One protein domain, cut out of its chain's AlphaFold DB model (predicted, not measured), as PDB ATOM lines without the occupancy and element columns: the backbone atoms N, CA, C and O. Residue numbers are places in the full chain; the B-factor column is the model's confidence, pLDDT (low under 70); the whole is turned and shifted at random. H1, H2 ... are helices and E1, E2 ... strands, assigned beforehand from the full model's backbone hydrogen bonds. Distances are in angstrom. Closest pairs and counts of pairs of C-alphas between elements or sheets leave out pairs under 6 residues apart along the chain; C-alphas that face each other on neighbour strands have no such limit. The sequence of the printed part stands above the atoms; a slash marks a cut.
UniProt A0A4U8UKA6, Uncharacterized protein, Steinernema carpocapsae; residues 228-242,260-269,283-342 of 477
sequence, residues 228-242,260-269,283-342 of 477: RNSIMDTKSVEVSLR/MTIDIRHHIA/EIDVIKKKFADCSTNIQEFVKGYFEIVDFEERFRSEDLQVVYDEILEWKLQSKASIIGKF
ATOM      1  N   ARG A 228      -0.218  -6.735  21.176       30.84
ATOM      2  CA  ARG A 228       0.835  -7.608  20.620       30.84
ATOM      3  C   ARG A 228       2.141  -6.848  20.375       30.84
ATOM      4  O   ARG A 228       3.204  -7.411  20.624       30.84
ATOM      5  N   ASN A 229       2.068  -5.578  19.972       34.38
ATOM      6  CA  ASN A 229       3.244  -4.711  19.863       34.38
ATOM      7  C   ASN A 229       3.753  -4.218  21.233       34.38
ATOM      8  O   ASN A 229       4.932  -3.914  21.359       34.38
ATOM      9  N   SER A 230       2.910  -4.207  22.274       32.84
ATOM     10  CA  SER A 230       3.285  -3.743  23.624       32.84
ATOM     11  C   SER A 230       3.918  -4.817  24.523       32.84
ATOM     12  O   SER A 230       4.694  -4.476  25.414       32.84
ATOM     13  N   ILE A 231       3.614  -6.108  24.324       28.77
ATOM     14  CA  ILE A 231       4.143  -7.212  25.163       28.77
ATOM     15  C   ILE A 231       5.455  -7.809  24.630       28.77
ATOM     16  O   ILE A 231       6.224  -8.379  25.398       28.77
ATOM     17  N   MET A 232       5.785  -7.614  23.351       32.09
ATOM     18  CA  MET A 232       7.087  -8.026  22.795       32.09
ATOM     19  C   MET A 232       8.248  -7.091  23.195       32.09
ATOM     20  O   MET A 232       9.372  -7.277  22.733       32.09
ATOM     21  N   ASP A 233       7.979  -6.098  24.049       33.38
ATOM     22  CA  ASP A 233       8.848  -4.941  24.260       33.38
ATOM     23  C   ASP A 233       9.266  -4.723  25.724       33.38
ATOM     24  O   ASP A 233       9.709  -3.634  26.096       33.38
ATOM     25  N   THR A 234       9.183  -5.754  26.575       33.72
ATOM     26  CA  THR A 234      10.018  -5.800  27.790       33.72
ATOM     27  C   THR A 234      11.401  -6.293  27.405       33.72
ATOM     28  O   THR A 234      11.812  -7.410  27.720       33.72
ATOM     29  N   LYS A 235      12.084  -5.442  26.644       43.78
ATOM     30  CA  LYS A 235      13.520  -5.506  26.447       43.78
ATOM     31  C   LYS A 235      14.170  -4.743  27.599       43.78
ATOM     32  O   LYS A 235      13.564  -3.841  28.179       43.78
ATOM     33  N   SER A 236      15.349  -5.195  27.999       38.03
ATOM     34  CA  SER A 236      16.069  -4.683  29.161       38.03
ATOM     35  C   SER A 236      16.271  -3.171  29.060       38.03
ATOM     36  O   SER A 236      16.697  -2.663  28.021       38.03
ATOM     37  N   VAL A 237      15.964  -2.464  30.147       39.94
ATOM     38  CA  VAL A 237      16.472  -1.110  30.367       39.94
ATOM     39  C   VAL A 237      17.899  -1.280  30.863       39.94
ATOM     40  O   VAL A 237      18.120  -1.942  31.876       39.94
ATOM     41  N   GLU A 238      18.857  -0.747  30.117       47.72
ATOM     42  CA  GLU A 238      20.252  -0.718  30.535       47.72
ATOM     43  C   GLU A 238      20.523   0.635  31.186       47.72
ATOM     44  O   GLU A 238      20.199   1.678  30.616       47.72
ATOM     45  N   VAL A 239      21.082   0.605  32.395       54.00
ATOM     46  CA  VAL A 239      21.461   1.805  33.137       54.00
ATOM     47  C   VAL A 239      22.972   1.795  33.293       54.00
ATOM     48  O   VAL A 239      23.529   0.871  33.884       54.00
ATOM     49  N   SER A 240      23.638   2.815  32.758       67.00
ATOM     50  CA  SER A 240      25.091   2.968  32.857       67.00
ATOM     51  C   SER A 240      25.465   4.324  33.451       67.00
ATOM     52  O   SER A 240      24.823   5.335  33.173       67.00
ATOM     53  N   LEU A 241      26.507   4.342  34.282       52.75
ATOM     54  CA  LEU A 241      27.108   5.560  34.827       52.75
ATOM     55  C   LEU A 241      28.343   5.900  33.988       52.75
ATOM     56  O   LEU A 241      29.167   5.020  33.734       52.75
ATOM     57  N   ARG A 242      28.467   7.150  33.521       56.12
ATOM     58  CA  ARG A 242      29.587   7.586  32.667       56.12
ATOM     59  C   ARG A 242      30.199   8.908  33.121       56.12
ATOM     60  O   ARG A 242      29.480   9.826  33.514       56.12
ATOM     61  N   MET A 260      28.269  14.049  36.752       76.00
ATOM     62  CA  MET A 260      27.828  12.657  36.696       76.00
ATOM     63  C   MET A 260      26.657  12.516  35.730       76.00
ATOM     64  O   MET A 260      25.622  13.166  35.882       76.00
ATOM     65  N   THR A 261      26.830  11.666  34.718       83.94
ATOM     66  CA  THR A 261      25.779  11.347  33.750       83.94
ATOM     67  C   THR A 261      25.282   9.923  33.975       83.94
ATOM     68  O   THR A 261      26.075   8.979  33.964       83.94
ATOM     69  N   ILE A 262      23.970   9.768  34.139       81.88
ATOM     70  CA  ILE A 262      23.287   8.474  34.105       81.88
ATOM     71  C   ILE A 262      22.632   8.303  32.735       81.88
ATOM     72  O   ILE A 262      21.829   9.132  32.318       81.88
ATOM     73  N   ASP A 263      23.006   7.246  32.022       85.19
ATOM     74  CA  ASP A 263      22.507   6.926  30.683       85.19
ATOM     75  C   ASP A 263      21.562   5.723  30.776       85.19
ATOM     76  O   ASP A 263      21.965   4.643  31.219       85.19
ATOM     77  N   ILE A 264      20.297   5.943  30.415       83.25
ATOM     78  CA  ILE A 264      19.178   5.009  30.544       83.25
ATOM     79  C   ILE A 264      18.630   4.733  29.150       83.25
ATOM     80  O   ILE A 264      17.849   5.517  28.604       83.25
ATOM     81  N   ARG A 265      19.008   3.593  28.573       78.69
ATOM     82  CA  ARG A 265      18.616   3.253  27.200       78.69
ATOM     83  C   ARG A 265      17.636   2.107  27.153       78.69
ATOM     84  O   ARG A 265      17.731   1.129  27.898       78.69
ATOM     85  N   HIS A 266      16.695   2.221  26.227       70.88
ATOM     86  CA  HIS A 266      15.784   1.148  25.896       70.88
ATOM     87  C   HIS A 266      16.435   0.251  24.837       70.88
ATOM     88  O   HIS A 266      16.507   0.601  23.659       70.88
ATOM     89  N   HIS A 267      16.900  -0.935  25.234       56.34
ATOM     90  CA  HIS A 267      17.630  -1.802  24.317       56.34
ATOM     91  C   HIS A 267      16.689  -2.461  23.293       56.34
ATOM     92  O   HIS A 267      16.096  -3.509  23.550       56.34
ATOM     93  N   ILE A 268      16.567  -1.909  22.083       54.47
ATOM     94  CA  ILE A 268      15.883  -2.602  20.984       54.47
ATOM     95  C   ILE A 268      16.848  -3.647  20.420       54.47
ATOM     96  O   ILE A 268      17.694  -3.336  19.596       54.47
ATOM     97  N   ALA A 269      16.729  -4.904  20.862       45.66
ATOM     98  CA  ALA A 269      17.483  -6.002  20.257       45.66
ATOM     99  C   ALA A 269      17.276  -5.997  18.733       45.66
ATOM    100  O   ALA A 269      16.124  -6.048  18.281       45.66
ATOM    101  N   GLU A 283      17.089   6.532  13.786       66.44
ATOM    102  CA  GLU A 283      17.773   7.455  14.690       66.44
ATOM    103  C   GLU A 283      16.843   7.648  15.890       66.44
ATOM    104  O   GLU A 283      15.717   8.117  15.745       66.44
ATOM    105  N   ILE A 284      17.263   7.143  17.051       79.19
ATOM    106  CA  ILE A 284      16.544   7.335  18.310       79.19
ATOM    107  C   ILE A 284      17.062   8.638  18.901       79.19
ATOM    108  O   ILE A 284      18.254   8.747  19.198       79.19
ATOM    109  N   ASP A 285      16.170   9.610  19.067       88.06
ATOM    110  CA  ASP A 285      16.512  10.873  19.701       88.06
ATOM    111  C   ASP A 285      16.786  10.651  21.195       88.06
ATOM    112  O   ASP A 285      15.960  10.129  21.955       88.06
ATOM    113  N   VAL A 286      17.994  11.035  21.604       89.81
ATOM    114  CA  VAL A 286      18.470  10.937  22.983       89.81
ATOM    115  C   VAL A 286      18.244  12.276  23.674       89.81
ATOM    116  O   VAL A 286      18.772  13.310  23.260       89.81
ATOM    117  N   ILE A 287      17.487  12.256  24.764       92.56
ATOM    118  CA  ILE A 287      17.178  13.426  25.578       92.56
ATOM    119  C   ILE A 287      18.181  13.504  26.728       92.56
ATOM    120  O   ILE A 287      18.384  12.540  27.459       92.56
ATOM    121  N   LYS A 288      18.801  14.673  26.907       94.62
ATOM    122  CA  LYS A 288      19.766  14.947  27.978       94.62
ATOM    123  C   LYS A 288      19.269  16.112  28.826       94.62
ATOM    124  O   LYS A 288      19.238  17.248  28.356       94.62
ATOM    125  N   LYS A 289      18.882  15.844  30.071       95.88
ATOM    126  CA  LYS A 289      18.325  16.838  31.004       95.88
ATOM    127  C   LYS A 289      19.006  16.737  32.363       95.88
ATOM    128  O   LYS A 289      19.519  15.682  32.726       95.88
ATOM    129  N   LYS A 290      19.030  17.828  33.133       96.06
ATOM    130  CA  LYS A 290      19.342  17.700  34.564       96.06
ATOM    131  C   LYS A 290      18.211  16.928  35.231       96.06
ATOM    132  O   LYS A 290      17.070  17.005  34.778       96.06
ATOM    133  N   PHE A 291      18.509  16.205  36.303       95.00
ATOM    134  CA  PHE A 291      17.507  15.433  37.033       95.00
ATOM    135  C   PHE A 291      16.272  16.269  37.405       95.00
ATOM    136  O   PHE A 291      15.148  15.850  37.143       95.00
ATOM    137  N   ALA A 292      16.480  17.493  37.904       95.25
ATOM    138  CA  ALA A 292      15.401  18.422  38.255       95.25
ATOM    139  C   ALA A 292      14.499  18.821  37.067       95.25
ATOM    140  O   ALA A 292      13.335  19.157  37.275       95.25
ATOM    141  N   ASP A 293      15.013  18.742  35.835       96.06
ATOM    142  CA  ASP A 293      14.288  19.079  34.603       96.06
ATOM    143  C   ASP A 293      13.601  17.852  33.966       96.06
ATOM    144  O   ASP A 293      12.891  17.973  32.962       96.06
ATOM    145  N   CYS A 294      13.826  16.649  34.503       94.19
ATOM    146  CA  CYS A 294      13.182  15.425  34.028       94.19
ATOM    147  C   CYS A 294      11.708  15.379  34.454       94.19
ATOM    148  O   CYS A 294      11.325  15.971  35.462       94.19
ATOM    149  N   SER A 295      10.871  14.640  33.723       94.38
ATOM    150  CA  SER A 295       9.485  14.395  34.147       94.38
ATOM    151  C   SER A 295       9.429  13.607  35.462       94.38
ATOM    152  O   SER A 295      10.325  12.811  35.749       94.38
ATOM    153  N   THR A 296       8.365  13.789  36.256       92.44
ATOM    154  CA  THR A 296       8.205  13.144  37.576       92.44
ATOM    155  C   THR A 296       8.421  11.632  37.524       92.44
ATOM    156  O   THR A 296       9.103  11.086  38.380       92.44
ATOM    157  N   ASN A 297       7.940  10.956  36.478       88.31
ATOM    158  CA  ASN A 297       8.095   9.504  36.343       88.31
ATOM    159  C   ASN A 297       9.557   9.084  36.113       88.31
ATOM    160  O   ASN A 297       9.972   8.030  36.585       88.31
ATOM    161  N   ILE A 298      10.343   9.893  35.394       89.88
ATOM    162  CA  ILE A 298      11.783   9.653  35.224       89.88
ATOM    163  C   ILE A 298      12.513   9.937  36.532       89.88
ATOM    164  O   ILE A 298      13.378   9.156  36.919       89.88
ATOM    165  N   GLN A 299      12.137  11.004  37.239       92.94
ATOM    166  CA  GLN A 299      12.703  11.310  38.551       92.94
ATOM    167  C   GLN A 299      12.453  10.175  39.551       92.94
ATOM    168  O   GLN A 299      13.386   9.732  40.213       92.94
ATOM    169  N   GLU A 300      11.222   9.664  39.626       87.62
ATOM    170  CA  GLU A 300      10.853   8.530  40.478       87.62
ATOM    171  C   GLU A 300      11.566   7.240  40.064       87.62
ATOM    172  O   GLU A 300      12.059   6.516  40.925       87.62
ATOM    173  N   PHE A 301      11.679   6.961  38.760       86.62
ATOM    174  CA  PHE A 301      12.420   5.800  38.264       86.62
ATOM    175  C   PHE A 301      13.896   5.856  38.667       86.62
ATOM    176  O   PHE A 301      14.433   4.881  39.187       86.62
ATOM    177  N   VAL A 302      14.549   6.998  38.444       85.81
ATOM    178  CA  VAL A 302      15.961   7.196  38.780       85.81
ATOM    179  C   VAL A 302      16.167   7.134  40.293       85.81
ATOM    180  O   VAL A 302      17.071   6.432  40.735       85.81
ATOM    181  N   LYS A 303      15.300   7.766  41.096       87.69
ATOM    182  CA  LYS A 303      15.343   7.663  42.565       87.69
ATOM    183  C   LYS A 303      15.200   6.221  43.036       87.69
ATOM    184  O   LYS A 303      16.086   5.732  43.727       87.69
ATOM    185  N   GLY A 304      14.172   5.509  42.574       79.06
ATOM    186  CA  GLY A 304      13.967   4.102  42.920       79.06
ATOM    187  C   GLY A 304      15.114   3.197  42.459       79.06
ATOM    188  O   GLY A 304      15.456   2.236  43.139       79.06
ATOM    189  N   TYR A 305      15.758   3.509  41.330       80.81
ATOM    190  CA  TYR A 305      16.960   2.800  40.894       80.81
ATOM    191  C   TYR A 305      18.136   3.038  41.851       80.81
ATOM    192  O   TYR A 305      18.747   2.069  42.299       80.81
ATOM    193  N   PHE A 306      18.434   4.291  42.211       78.88
ATOM    194  CA  PHE A 306      19.520   4.617  43.146       78.88
ATOM    195  C   PHE A 306      19.258   4.111  44.567       78.88
ATOM    196  O   PHE A 306      20.194   3.635  45.198       78.88
ATOM    197  N   GLU A 307      18.008   4.072  45.029       72.00
ATOM    198  CA  GLU A 307      17.642   3.402  46.288       72.00
ATOM    199  C   GLU A 307      18.054   1.918  46.301       72.00
ATOM    200  O   GLU A 307      18.370   1.359  47.352       72.00
ATOM    201  N   ILE A 308      18.064   1.267  45.132       62.78
ATOM    202  CA  ILE A 308      18.443  -0.141  44.990       62.78
ATOM    203  C   ILE A 308      19.957  -0.296  44.813       62.78
ATOM    204  O   ILE A 308      20.553  -1.179  45.434       62.78
ATOM    205  N   VAL A 309      20.578   0.503  43.939       58.09
ATOM    206  CA  VAL A 309      21.973   0.277  43.511       58.09
ATOM    207  C   VAL A 309      23.008   1.116  44.253       58.09
ATOM    208  O   VAL A 309      24.168   0.717  44.320       58.09
ATOM    209  N   ASP A 310      22.607   2.251  44.823       70.19
ATOM    210  CA  ASP A 310      23.459   3.146  45.604       70.19
ATOM    211  C   ASP A 310      22.911   3.306  47.019       70.19
ATOM    212  O   ASP A 310      22.629   4.393  47.513       70.19
ATOM    213  N   PHE A 311      22.810   2.169  47.696       49.84
ATOM    214  CA  PHE A 311      22.400   2.061  49.095       49.84
ATOM    215  C   PHE A 311      23.275   2.871  50.077       49.84
ATOM    216  O   PHE A 311      22.948   2.946  51.259       49.84
ATOM    217  N   GLU A 312      24.405   3.421  49.618       54.06
ATOM    218  CA  GLU A 312      25.307   4.293  50.381       54.06
ATOM    219  C   GLU A 312      24.998   5.793  50.201       54.06
ATOM    220  O   GLU A 312      25.699   6.611  50.790       54.06
ATOM    221  N   GLU A 313      23.990   6.159  49.392       73.44
ATOM    222  CA  GLU A 313      23.611   7.548  49.069       73.44
ATOM    223  C   GLU A 313      24.805   8.416  48.620       73.44
ATOM    224  O   GLU A 313      24.888   9.616  48.900       73.44
ATOM    225  N   ARG A 314      25.769   7.807  47.918       67.25
ATOM    226  CA  ARG A 314      26.951   8.499  47.382       67.25
ATOM    227  C   ARG A 314      26.564   9.476  46.283       67.25
ATOM    228  O   ARG A 314      27.257  10.471  46.076       67.25
ATOM    229  N   PHE A 315      25.471   9.189  45.588       80.25
ATOM    230  CA  PHE A 315      24.933  10.002  44.518       80.25
ATOM    231  C   PHE A 315      23.640  10.671  44.972       80.25
ATOM    232  O   PHE A 315      22.634  10.018  45.250       80.25
ATOM    233  N   ARG A 316      23.640  12.004  44.989       85.69
ATOM    234  CA  ARG A 316      22.396  12.770  45.072       85.69
ATOM    235  C   ARG A 316      21.776  12.785  43.693       85.69
ATOM    236  O   ARG A 316      22.380  13.304  42.754       85.69
ATOM    237  N   SER A 317      20.581  12.215  43.564       87.19
ATOM    238  CA  SER A 317      19.877  12.155  42.280       87.19
ATOM    239  C   SER A 317      19.746  13.537  41.629       87.19
ATOM    240  O   SER A 317      19.856  13.661  40.417       87.19
ATOM    241  N   GLU A 318      19.629  14.582  42.449       91.44
ATOM    242  CA  GLU A 318      19.514  15.988  42.075       91.44
ATOM    243  C   GLU A 318      20.734  16.527  41.311       91.44
ATOM    244  O   GLU A 318      20.577  17.417  40.472       91.44
ATOM    245  N   ASP A 319      21.920  15.970  41.560       92.38
ATOM    246  CA  ASP A 319      23.179  16.392  40.933       92.38
ATOM    247  C   ASP A 319      23.427  15.681  39.591       92.38
ATOM    248  O   ASP A 319      24.370  16.006  38.864       92.38
ATOM    249  N   LEU A 320      22.577  14.714  39.233       90.81
ATOM    250  CA  LEU A 320      22.759  13.902  38.041       90.81
ATOM    251  C   LEU A 320      22.238  14.592  36.786       90.81
ATOM    252  O   LEU A 320      21.175  15.221  36.748       90.81
ATOM    253  N   GLN A 321      22.964  14.367  35.701       94.75
ATOM    254  CA  GLN A 321      22.449  14.567  34.364       94.75
ATOM    255  C   GLN A 321      21.881  13.249  33.845       94.75
ATOM    256  O   GLN A 321      22.600  12.261  33.722       94.75
ATOM    257  N   VAL A 322      20.589  13.230  33.536       92.94
ATOM    258  CA  VAL A 322      19.900  12.043  33.034       92.94
ATOM    259  C   VAL A 322      19.871  12.107  31.514       92.94
ATOM    260  O   VAL A 322      19.404  13.081  30.916       92.94
ATOM    261  N   VAL A 323      20.401  11.063  30.896       92.19
ATOM    262  CA  VAL A 323      20.364  10.816  29.461       92.19
ATOM    263  C   VAL A 323      19.429   9.639  29.238       92.19
ATOM    264  O   VAL A 323      19.621   8.588  29.841       92.19
ATOM    265  N   TYR A 324      18.392   9.819  28.432       91.56
ATOM    266  CA  TYR A 324      17.404   8.777  28.182       91.56
ATOM    267  C   TYR A 324      16.793   8.886  26.784       91.56
ATOM    268  O   TYR A 324      16.748   9.964  26.196       91.56
ATOM    269  N   ASP A 325      16.302   7.769  26.252       90.62
ATOM    270  CA  ASP A 325      15.641   7.742  24.941       90.62
ATOM    271  C   ASP A 325      14.227   8.341  25.026       90.62
ATOM    272  O   ASP A 325      13.486   8.052  25.970       90.62
ATOM    273  N   GLU A 326      13.786   9.097  24.015       88.06
ATOM    274  CA  GLU A 326      12.422   9.666  23.972       88.06
ATOM    275  C   GLU A 326      11.322   8.594  24.142       88.06
ATOM    276  O   GLU A 326      10.302   8.802  24.807       88.06
ATOM    277  N   ILE A 327      11.575   7.386  23.629       84.50
ATOM    278  CA  ILE A 327      10.693   6.219  23.774       84.50
ATOM    279  C   ILE A 327      10.486   5.851  25.251       84.50
ATOM    280  O   ILE A 327       9.391   5.431  25.637       84.50
ATOM    281  N   LEU A 328      11.517   5.991  26.090       81.00
ATOM    282  CA  LEU A 328      11.426   5.695  27.517       81.00
ATOM    283  C   LEU A 328      10.499   6.687  28.223       81.00
ATOM    284  O   LEU A 328       9.654   6.266  29.014       81.00
ATOM    285  N   GLU A 329      10.607   7.977  27.904       83.50
ATOM    286  CA  GLU A 329       9.728   9.014  28.452       83.50
ATOM    287  C   GLU A 329       8.271   8.759  28.063       83.50
ATOM    288  O   GLU A 329       7.400   8.712  28.935       83.50
ATOM    289  N   TRP A 330       8.010   8.454  26.789       81.88
ATOM    290  CA  TRP A 330       6.675   8.070  26.333       81.88
ATOM    291  C   TRP A 330       6.142   6.816  27.050       81.88
ATOM    292  O   TRP A 330       4.976   6.765  27.455       81.88
ATOM    293  N   LYS A 331       6.981   5.795  27.274       78.75
ATOM    294  CA  LYS A 331       6.591   4.571  28.001       78.75
ATOM    295  C   LYS A 331       6.274   4.831  29.471       78.75
ATOM    296  O   LYS A 331       5.307   4.277  29.993       78.75
ATOM    297  N   LEU A 332       7.078   5.646  30.143       77.12
ATOM    298  CA  LEU A 332       6.862   5.989  31.546       77.12
ATOM    299  C   LEU A 332       5.625   6.875  31.717       77.12
ATOM    300  O   LEU A 332       4.884   6.700  32.681       77.12
ATOM    301  N   GLN A 333       5.345   7.772  30.772       76.25
ATOM    302  CA  GLN A 333       4.127   8.588  30.769       76.25
ATOM    303  C   GLN A 333       2.871   7.763  30.452       76.25
ATOM    304  O   GLN A 333       1.851   7.909  31.121       76.25
ATOM    305  N   SER A 334       2.944   6.838  29.489       73.50
ATOM    306  CA  SER A 334       1.806   5.986  29.102       73.50
ATOM    307  C   SER A 334       1.443   4.913  30.138       73.50
ATOM    308  O   SER A 334       0.310   4.436  30.148       73.50
ATOM    309  N   LYS A 335       2.369   4.544  31.037       55.78
ATOM    310  CA  LYS A 335       2.157   3.554  32.115       55.78
ATOM    311  C   LYS A 335       1.854   4.154  33.495       55.78
ATOM    312  O   LYS A 335       1.696   3.394  34.453       55.78
ATOM    313  N   ALA A 336       1.711   5.476  33.604       46.94
ATOM    314  CA  ALA A 336       1.453   6.191  34.860       46.94
ATOM    315  C   ALA A 336       0.126   5.822  35.568       46.94
ATOM    316  O   ALA A 336      -0.151   6.318  36.653       46.94
ATOM    317  N   SER A 337      -0.674   4.902  35.019       37.94
ATOM    318  CA  SER A 337      -1.823   4.312  35.717       37.94
ATOM    319  C   SER A 337      -1.464   3.152  36.667       37.94
ATOM    320  O   SER A 337      -2.363   2.663  37.345       37.94
ATOM    321  N   ILE A 338      -0.213   2.651  36.707       42.19
ATOM    322  CA  ILE A 338       0.122   1.417  37.465       42.19
ATOM    323  C   ILE A 338       1.355   1.528  38.390       42.19
ATOM    324  O   ILE A 338       1.456   0.753  39.341       42.19
ATOM    325  N   ILE A 339       2.269   2.489  38.213       39.50
ATOM    326  CA  ILE A 339       3.430   2.631  39.116       39.50
ATOM    327  C   ILE A 339       3.063   3.585  40.258       39.50
ATOM    328  O   ILE A 339       3.324   4.779  40.214       39.50
ATOM    329  N   GLY A 340       2.379   3.054  41.271       32.06
ATOM    330  CA  GLY A 340       2.106   3.777  42.508       32.06
ATOM    331  C   GLY A 340       3.341   3.823  43.409       32.06
ATOM    332  O   GLY A 340       3.850   2.772  43.792       32.06
ATOM    333  N   LYS A 341       3.776   5.042  43.754       32.81
ATOM    334  CA  LYS A 341       4.636   5.442  44.887       32.81
ATOM    335  C   LYS A 341       5.187   4.304  45.771       32.81
ATOM    336  O   LYS A 341       4.474   3.685  46.580       32.81
ATOM    337  N   PHE A 342       6.496   4.090  45.672       31.55
ATOM    338  CA  PHE A 342       7.281   3.313  46.627       31.55
ATOM    339  C   PHE A 342       7.829   4.247  47.709       31.55
ATOM    340  O   PHE A 342       8.969   4.672  47.640       31.55
TER     341      PHE A 342
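This is residues 228 to 242, 260 to 269 and 283 to 342 of the 477 residues of an uncharacterized protein of Steinernema carpocapsae (UniProt A0A4U8UKA6). A twisted sheet of four strands forms a wall, from which H3 stands up, while the longer helix H2 runs about perpendicular to H3 and only grazes the sheet. The short helix H1 lies away from the sheet at the beginning of the printed part, and residues 308 to 313 stick out. The 85 printed residues have three named helices and four named strands, in the order H1, E1, E2, E3, H2, E4, H3; the sheet runs E1, E2, E4, E3 and is mixed. The class is mixed, helices and strands. The whole is compact, with a radius of gyration of the C-alphas of 13.0 A and spans of 41 by 31 by 21 A.

H1, residues 228 to 231, is not on the sheet. E1, residues 237 to 242, is an edge strand and antiparallel to E2, residues 261 to 266, at 158 degrees; N 240 and O 263 are 2.9 A apart, within hydrogen-bond range. E2 is parallel to E4, residues 321 to 325, at 13 degrees, with N 264 and O 323 at 2.8 A. E4 is antiparallel to the other edge strand, E3, residues 286 to 290, at 155 degrees, with N 287 and O 324 at 2.8 A. The sheet is only just strongly twisted, its C-alphas lying up to 4.3 A off the best plane. H2, residues 296 to 309, only grazes the sheet, with residues 298 to 305. H3, residues 326 to 334, stands up from the sheet at 66 degrees to the local plane, over E2, with a height over the sheet of 9.7 A. H2 touches H3 with residues 297 to 298 alone; the closest C-alphas, of Asn 297 and Leu 332, are 6.1 A apart, and the lines are about perpendicular at 79 degrees. In H2 and H3 every O i to N i+4 pair is within hydrogen-bond range; H1 is too short for such a pair, and its one O i to N i+3 pair is not within range.

H1 begins at C-alpha 228, (0.835, -7.608, 20.620). E1 measures 15.9 A from first to last C-alpha, E2 16.3 A, E3 13.4 A and E4 13.5 A. H2 measures 19.8 A and begins at C-alpha 296, (8.205, 13.144, 37.576). H3 measures 12.4 A and ends at C-alpha 334, (1.806, 5.986, 29.102).

The two C-alphas farthest apart, of Arg 228 and Arg 314, are 40.7 A apart. Residues 243 to 259 are not printed, with 6.7 A between C-alphas 242 and 260, and neither are residues 270 to 282, with 14.6 A between C-alphas 269 and 283. The link from H2 to E4, 11 residues, is long. The mean pLDDT of the printed part is 70.7; 32 residues are under 70, among them 228 to 242 and 335 to 342.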